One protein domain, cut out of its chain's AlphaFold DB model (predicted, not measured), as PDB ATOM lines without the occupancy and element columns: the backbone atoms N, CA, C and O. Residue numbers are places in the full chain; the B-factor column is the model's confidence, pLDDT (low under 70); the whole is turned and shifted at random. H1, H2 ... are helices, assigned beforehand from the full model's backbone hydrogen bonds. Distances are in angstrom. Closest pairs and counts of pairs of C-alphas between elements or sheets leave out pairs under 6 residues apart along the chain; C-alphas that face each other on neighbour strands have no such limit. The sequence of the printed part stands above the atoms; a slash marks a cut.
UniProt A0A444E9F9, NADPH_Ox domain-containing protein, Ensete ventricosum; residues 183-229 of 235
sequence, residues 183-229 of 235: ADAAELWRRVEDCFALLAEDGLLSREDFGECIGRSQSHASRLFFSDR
ATOM      1  N   ALA A 183     216.743 204.017 229.336       59.34
ATOM      2  CA  ALA A 183     217.741 203.050 229.797       59.34
ATOM      3  C   ALA A 183     217.686 201.745 228.981       59.34
ATOM      4  O   ALA A 183     218.722 201.226 228.567       59.34
ATOM      5  N   ASP A 184     216.477 201.257 228.694       68.88
ATOM      6  CA  ASP A 184     216.247 200.027 227.935       68.88
ATOM      7  C   ASP A 184     216.663 200.179 226.466       68.88
ATOM      8  O   ASP A 184     217.166 199.234 225.872       68.88
ATOM      9  N   ALA A 185     216.488 201.365 225.873       74.50
ATOM     10  CA  ALA A 185     216.699 201.620 224.449       74.50
ATOM     11  C   ALA A 185     218.146 201.364 224.000       74.50
ATOM     12  O   ALA A 185     218.359 200.715 222.978       74.50
ATOM     13  N   ALA A 186     219.141 201.820 224.769       80.56
ATOM     14  CA  ALA A 186     220.551 201.544 224.476       80.56
ATOM     15  C   ALA A 186     220.873 200.043 224.582       80.56
ATOM     16  O   ALA A 186     221.659 199.508 223.801       80.56
ATOM     17  N   GLU A 187     220.225 199.338 225.514       81.31
ATOM     18  CA  GLU A 187     220.377 197.893 225.652       81.31
ATOM     19  C   GLU A 187     219.636 197.109 224.558       81.31
ATOM     20  O   GLU A 187     220.092 196.050 224.129       81.31
ATOM     21  N   LEU A 188     218.504 197.627 224.080       80.69
ATOM     22  CA  LEU A 188     217.747 197.083 222.959       80.69
ATOM     23  C   LEU A 188     218.570 197.177 221.670       80.69
ATOM     24  O   LEU A 188     218.682 196.184 220.958       80.69
ATOM     25  N   TRP A 189     219.207 198.325 221.415       86.12
ATOM     26  CA  TRP A 189     220.109 198.499 220.276       86.12
ATOM     27  C   TRP A 189     221.305 197.552 220.332       86.12
ATOM     28  O   TRP A 189     221.569 196.890 219.336       86.12
ATOM     29  N   ARG A 190     221.949 197.387 221.498       87.81
ATOM     30  CA  ARG A 190     223.036 196.406 221.669       87.81
ATOM     31  C   ARG A 190     222.583 194.975 221.345       87.81
ATOM     32  O   ARG A 190     223.262 194.280 220.606       87.81
ATOM     33  N   ARG A 191     221.395 194.557 221.806       86.12
ATOM     34  CA  ARG A 191     220.818 193.238 221.460       86.12
ATOM     35  C   ARG A 191     220.535 193.079 219.961       86.12
ATOM     36  O   ARG A 191     220.651 191.973 219.444       86.12
ATOM     37  N   VAL A 192     220.128 194.150 219.277       89.19
ATOM     38  CA  VAL A 192     219.905 194.147 217.820       89.19
ATOM     39  C   VAL A 192     221.236 194.101 217.064       89.19
ATOM     40  O   VAL A 192     221.324 193.403 216.064       89.19
ATOM     41  N   GLU A 193     222.279 194.766 217.559       91.12
ATOM     42  CA  GLU A 193     223.647 194.700 217.029       91.12
ATOM     43  C   GLU A 193     224.252 193.291 217.195       91.12
ATOM     44  O   GLU A 193     224.733 192.717 216.218       91.12
ATOM     45  N   ASP A 194     224.101 192.676 218.376       90.25
ATOM     46  CA  ASP A 194     224.452 191.269 218.629       90.25
ATOM     47  C   ASP A 194     223.710 190.316 217.667       90.25
ATOM     48  O   ASP A 194     224.296 189.376 217.133       90.25
ATOM     49  N   CYS A 195     222.414 190.549 217.414       87.50
ATOM     50  CA  CYS A 195     221.636 189.738 216.471       87.50
ATOM     51  C   CYS A 195     222.040 189.986 215.010       87.50
ATOM     52  O   CYS A 195     222.099 189.034 214.234       87.50
ATOM     53  N   PHE A 196     222.356 191.225 214.630       93.06
ATOM     54  CA  PHE A 196     222.843 191.567 213.294       93.06
ATOM     55  C   PHE A 196     224.166 190.850 213.002       93.06
ATOM     56  O   PHE A 196     224.295 190.219 211.958       93.06
ATOM     57  N   ALA A 197     225.100 190.838 213.956       90.81
ATOM     58  CA  ALA A 197     226.371 190.120 213.841       90.81
ATOM     59  C   ALA A 197     226.233 188.582 213.741       90.81
ATOM     60  O   ALA A 197     227.192 187.912 213.363       90.81
ATOM     61  N   LEU A 198     225.062 188.019 214.075       89.81
ATOM     62  CA  LEU A 198     224.757 186.585 213.981       89.81
ATOM     63  C   LEU A 198     223.919 186.198 212.750       89.81
ATOM     64  O   LEU A 198     223.885 185.018 212.406       89.81
ATOM     65  N   LEU A 199     223.209 187.151 212.136       88.44
ATOM     66  CA  LEU A 199     222.246 186.916 211.046       88.44
ATOM     67  C   LEU A 199     222.640 187.596 209.720       88.44
ATOM     68  O   LEU A 199     222.016 187.323 208.700       88.44
ATOM     69  N   ALA A 200     223.634 188.489 209.714       91.31
ATOM     70  CA  ALA A 200     224.121 189.137 208.499       91.31
ATOM     71  C   ALA A 200     225.209 188.303 207.797       91.31
ATOM     72  O   ALA A 200     226.213 187.938 208.409       91.31
ATOM     73  N   GLU A 201     225.052 188.086 206.491       89.75
ATOM     74  CA  GLU A 201     226.082 187.516 205.614       89.75
ATOM     75  C   GLU A 201     226.796 188.658 204.874       89.75
ATOM     76  O   GLU A 201     226.160 189.606 204.415       89.75
ATOM     77  N   ASP A 202     228.133 188.630 204.819       88.75
ATOM     78  CA  ASP A 202     228.984 189.689 204.236       88.75
ATOM     79  C   ASP A 202     228.675 191.132 204.719       88.75
ATOM     80  O   ASP A 202     228.964 192.121 204.042       88.75
ATOM     81  N   GLY A 203     228.108 191.272 205.925       89.38
ATOM     82  CA  GLY A 203     227.702 192.560 206.502       89.38
ATOM     83  C   GLY A 203     226.349 193.089 206.007       89.38
ATOM     84  O   GLY A 203     226.010 194.240 206.284       89.38
ATOM     85  N   LEU A 204     225.565 192.268 205.303       90.69
ATOM     86  CA  LEU A 204     224.205 192.563 204.858       90.69
ATOM     87  C   LEU A 204     223.208 191.610 205.529       90.69
ATOM     88  O   LEU A 204     223.432 190.407 205.615       90.69
ATOM     89  N   LEU A 205     222.076 192.148 205.985       92.69
ATOM     90  CA  LEU A 205     220.989 191.357 206.561       92.69
ATOM     91  C   LEU A 205     219.900 191.116 205.510       92.69
ATOM     92  O   LEU A 205     219.495 192.046 204.806       92.69
ATOM     93  N   SER A 206     219.411 189.878 205.428       91.38
ATOM     94  CA  SER A 206     218.302 189.501 204.548       91.38
ATOM     95  C   SER A 206     216.985 190.191 204.963       91.38
ATOM     96  O   SER A 206     216.851 190.758 206.055       91.38
ATOM     97  N   ARG A 207     215.964 190.153 204.099       92.38
ATOM     98  CA  ARG A 207     214.655 190.758 204.412       92.38
ATOM     99  C   ARG A 207     213.824 189.862 205.335       92.38
ATOM    100  O   ARG A 207     212.995 190.354 206.100       92.38
ATOM    101  N   GLU A 208     214.026 188.563 205.221       89.81
ATOM    102  CA  GLU A 208     213.396 187.499 205.981       89.81
ATOM    103  C   GLU A 208     213.933 187.454 207.423       89.81
ATOM    104  O   GLU A 208     213.132 187.397 208.360       89.81
ATOM    105  N   ASP A 209     215.241 187.643 207.621       87.31
ATOM    106  CA  ASP A 209     215.875 187.681 208.947       87.31
ATOM    107  C   ASP A 209     215.757 189.043 209.646       87.31
ATOM    108  O   ASP A 209     215.889 189.121 210.867       87.31
ATOM    109  N   PHE A 210     215.425 190.125 208.926       89.62
ATOM    110  CA  PHE A 210     215.184 191.448 209.521       89.62
ATOM    111  C   PHE A 210     214.180 191.405 210.687       89.62
ATOM    112  O   PHE A 210     214.420 191.994 211.743       89.62
ATOM    113  N   GLY A 211     213.069 190.679 210.516       88.50
ATOM    114  CA  GLY A 211     212.034 190.541 211.546       88.50
ATOM    115  C   GLY A 211     212.475 189.712 212.758       88.50
ATOM    116  O   GLY A 211     212.020 189.968 213.872       88.50
ATOM    117  N   GLU A 212     213.378 188.756 212.554       86.44
ATOM    118  CA  GLU A 212     213.981 187.933 213.605       86.44
ATOM    119  C   GLU A 212     215.022 188.758 214.390       86.44
ATOM    120  O   GLU A 212     214.974 188.814 215.619       86.44
ATOM    121  N   CYS A 213     215.876 189.506 213.684       88.25
ATOM    122  CA  CYS A 213     216.913 190.377 214.240       88.25
ATOM    123  C   CYS A 213     216.356 191.469 215.176       88.25
ATOM    124  O   CYS A 213     216.824 191.611 216.305       88.25
ATOM    125  N   ILE A 214     215.301 192.191 214.769       85.56
ATOM    126  CA  ILE A 214     214.646 193.171 215.660       85.56
ATOM    127  C   ILE A 214     213.718 192.498 216.690       85.56
ATOM    128  O   ILE A 214     213.536 193.007 217.800       85.56
ATOM    129  N   GLY A 215     213.124 191.352 216.336       73.50
ATOM    130  CA  GLY A 215     212.059 190.693 217.095       73.50
ATOM    131  C   GLY A 215     212.526 189.879 218.303       73.50
ATOM    132  O   GLY A 215     211.811 189.832 219.304       73.50
ATOM    133  N   ARG A 216     213.737 189.299 218.267       64.06
ATOM    134  CA  ARG A 216     214.326 188.532 219.390       64.06
ATOM    135  C   ARG A 216     214.520 189.357 220.670       64.06
ATOM    136  O   ARG A 216     214.728 188.788 221.738       64.06
ATOM    137  N   SER A 217     214.410 190.683 220.584       54.75
ATOM    138  CA  SER A 217     214.527 191.609 221.714       54.75
ATOM    139  C   SER A 217     213.344 191.587 222.703       54.75
ATOM    140  O   SER A 217     213.493 192.111 223.807       54.75
ATOM    141  N   GLN A 218     212.189 190.985 222.364       47.78
ATOM    142  CA  GLN A 218     211.022 190.905 223.262       47.78
ATOM    143  C   GLN A 218     210.373 189.511 223.305       47.78
ATOM    144  O   GLN A 218     210.093 188.880 222.287       47.78
ATOM    145  N   SER A 219     210.068 189.044 224.518       48.59
ATOM    146  CA  SER A 219     209.566 187.698 224.803       48.59
ATOM    147  C   SER A 219     208.098 187.482 224.397       48.59
ATOM    148  O   SER A 219     207.179 187.757 225.163       48.59
ATOM    149  N   HIS A 220     207.893 186.895 223.211       45.00
ATOM    150  CA  HIS A 220     206.674 186.230 222.693       45.00
ATOM    151  C   HIS A 220     205.348 187.022 222.591       45.00
ATOM    152  O   HIS A 220     204.582 186.770 221.662       45.00
ATOM    153  N   ALA A 221     205.048 187.970 223.481       46.41
ATOM    154  CA  ALA A 221     203.741 188.628 223.572       46.41
ATOM    155  C   ALA A 221     203.432 189.577 222.396       46.41
ATOM    156  O   ALA A 221     202.272 189.760 222.031       46.41
ATOM    157  N   SER A 222     204.458 190.164 221.776       48.06
ATOM    158  CA  SER A 222     204.323 191.086 220.639       48.06
ATOM    159  C   SER A 222     203.929 190.385 219.332       48.06
ATOM    160  O   SER A 222     203.179 190.950 218.534       48.06
ATOM    161  N   ARG A 223     204.382 189.139 219.120       47.94
ATOM    162  CA  ARG A 223     204.195 188.391 217.860       47.94
ATOM    163  C   ARG A 223     202.725 188.038 217.591       47.94
ATOM    164  O   ARG A 223     202.325 187.970 216.433       47.94
ATOM    165  N   LEU A 224     201.908 187.902 218.640       49.31
ATOM    166  CA  LEU A 224     200.471 187.612 218.525       49.31
ATOM    167  C   LEU A 224     199.668 188.773 217.905       49.31
ATOM    168  O   LEU A 224     198.744 188.529 217.135       49.31
ATOM    169  N   PHE A 225     200.044 190.030 218.173       51.19
ATOM    170  CA  PHE A 225     199.290 191.204 217.704       51.19
ATOM    171  C   PHE A 225     199.442 191.508 216.206       51.19
ATOM    172  O   PHE A 225     198.624 192.244 215.656       51.19
ATOM    173  N   PHE A 226     200.464 190.963 215.541       51.00
ATOM    174  CA  PHE A 226     200.606 191.097 214.089       51.00
ATOM    175  C   PHE A 226     199.814 190.025 213.332       51.00
ATOM    176  O   PHE A 226     199.135 190.361 212.367       51.00
ATOM    177  N   SER A 227     199.833 188.768 213.791       48.22
ATOM    178  CA  SER A 227     199.178 187.650 213.091       48.22
ATOM    179  C   SER A 227     197.646 187.686 213.104       48.22
ATOM    180  O   SER A 227     197.027 187.102 212.219       48.22
ATOM    181  N   ASP A 228     197.018 188.361 214.071       47.47
ATOM    182  CA  ASP A 228     195.549 188.404 214.173       47.47
ATOM    183  C   ASP A 228     194.901 189.284 213.079       47.47
ATOM    184  O   ASP A 228     193.744 189.096 212.707       47.47
ATOM    185  N   ARG A 229     195.656 190.234 212.502       55.75
ATOM    186  CA  ARG A 229     195.112 191.218 211.546       55.75
ATOM    187  C   ARG A 229     194.980 190.708 210.103       55.75
ATOM    188  O   ARG A 229     194.299 191.349 209.310       55.75
TER     189      ARG A 229
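What this domain is: This is residues 183 to 229 of the 235 residues of the protein "NADPH_Ox domain-containing protein" of Ensete ventricosum (UniProt A0A444E9F9). A long helix, H1, and a shorter one, H2, fold back on each other as an open helical hairpin, and beyond H2 a bare link leads to a small helix, H3, that sticks out. The 47 printed residues, with three named helices in the order H1, H2, H3 and no named strand, are all helix by class. The whole is flat, 35 by 29 by 11 A, and only just loose, close to compact, with a radius of gyration of the C-alphas of 11.9 A.

Where its parts are: H1, residues 183 to 199, begins at C-alpha 183 (217.741, 203.050, 229.797) and is 25.1 A long. H2 is residues 207 to 215, 12.9 A. H3, residues 224 to 229, ends at C-alpha 229 (195.112, 191.218, 211.546).

How they stand to each other: H1 touches H2 with residues 192 to 199 alone; the closest C-alphas, of Cys 195 and Cys 213, are 5.3 A apart. This hairpin runs opposite ways at a shallow tilt of 34.6 degrees, only just short of steep. H3 is apart from H1 and H2, and its residues 224 to 229 stand free. O i to N i+4 pairs within hydrogen-bond range are 12 of 13 in H1, 3 of 5 in H2 and 0 of 2 in H3, where 1 of 3 O i to N i+3 pairs is.

The domain as a whole: The C-alphas farthest apart, of Asp 202 and Asp 228, are 34.9 A apart. The printed part has no cut, and both links are short. Residues 183 to 184 and 216 to 229 have pLDDT under 70.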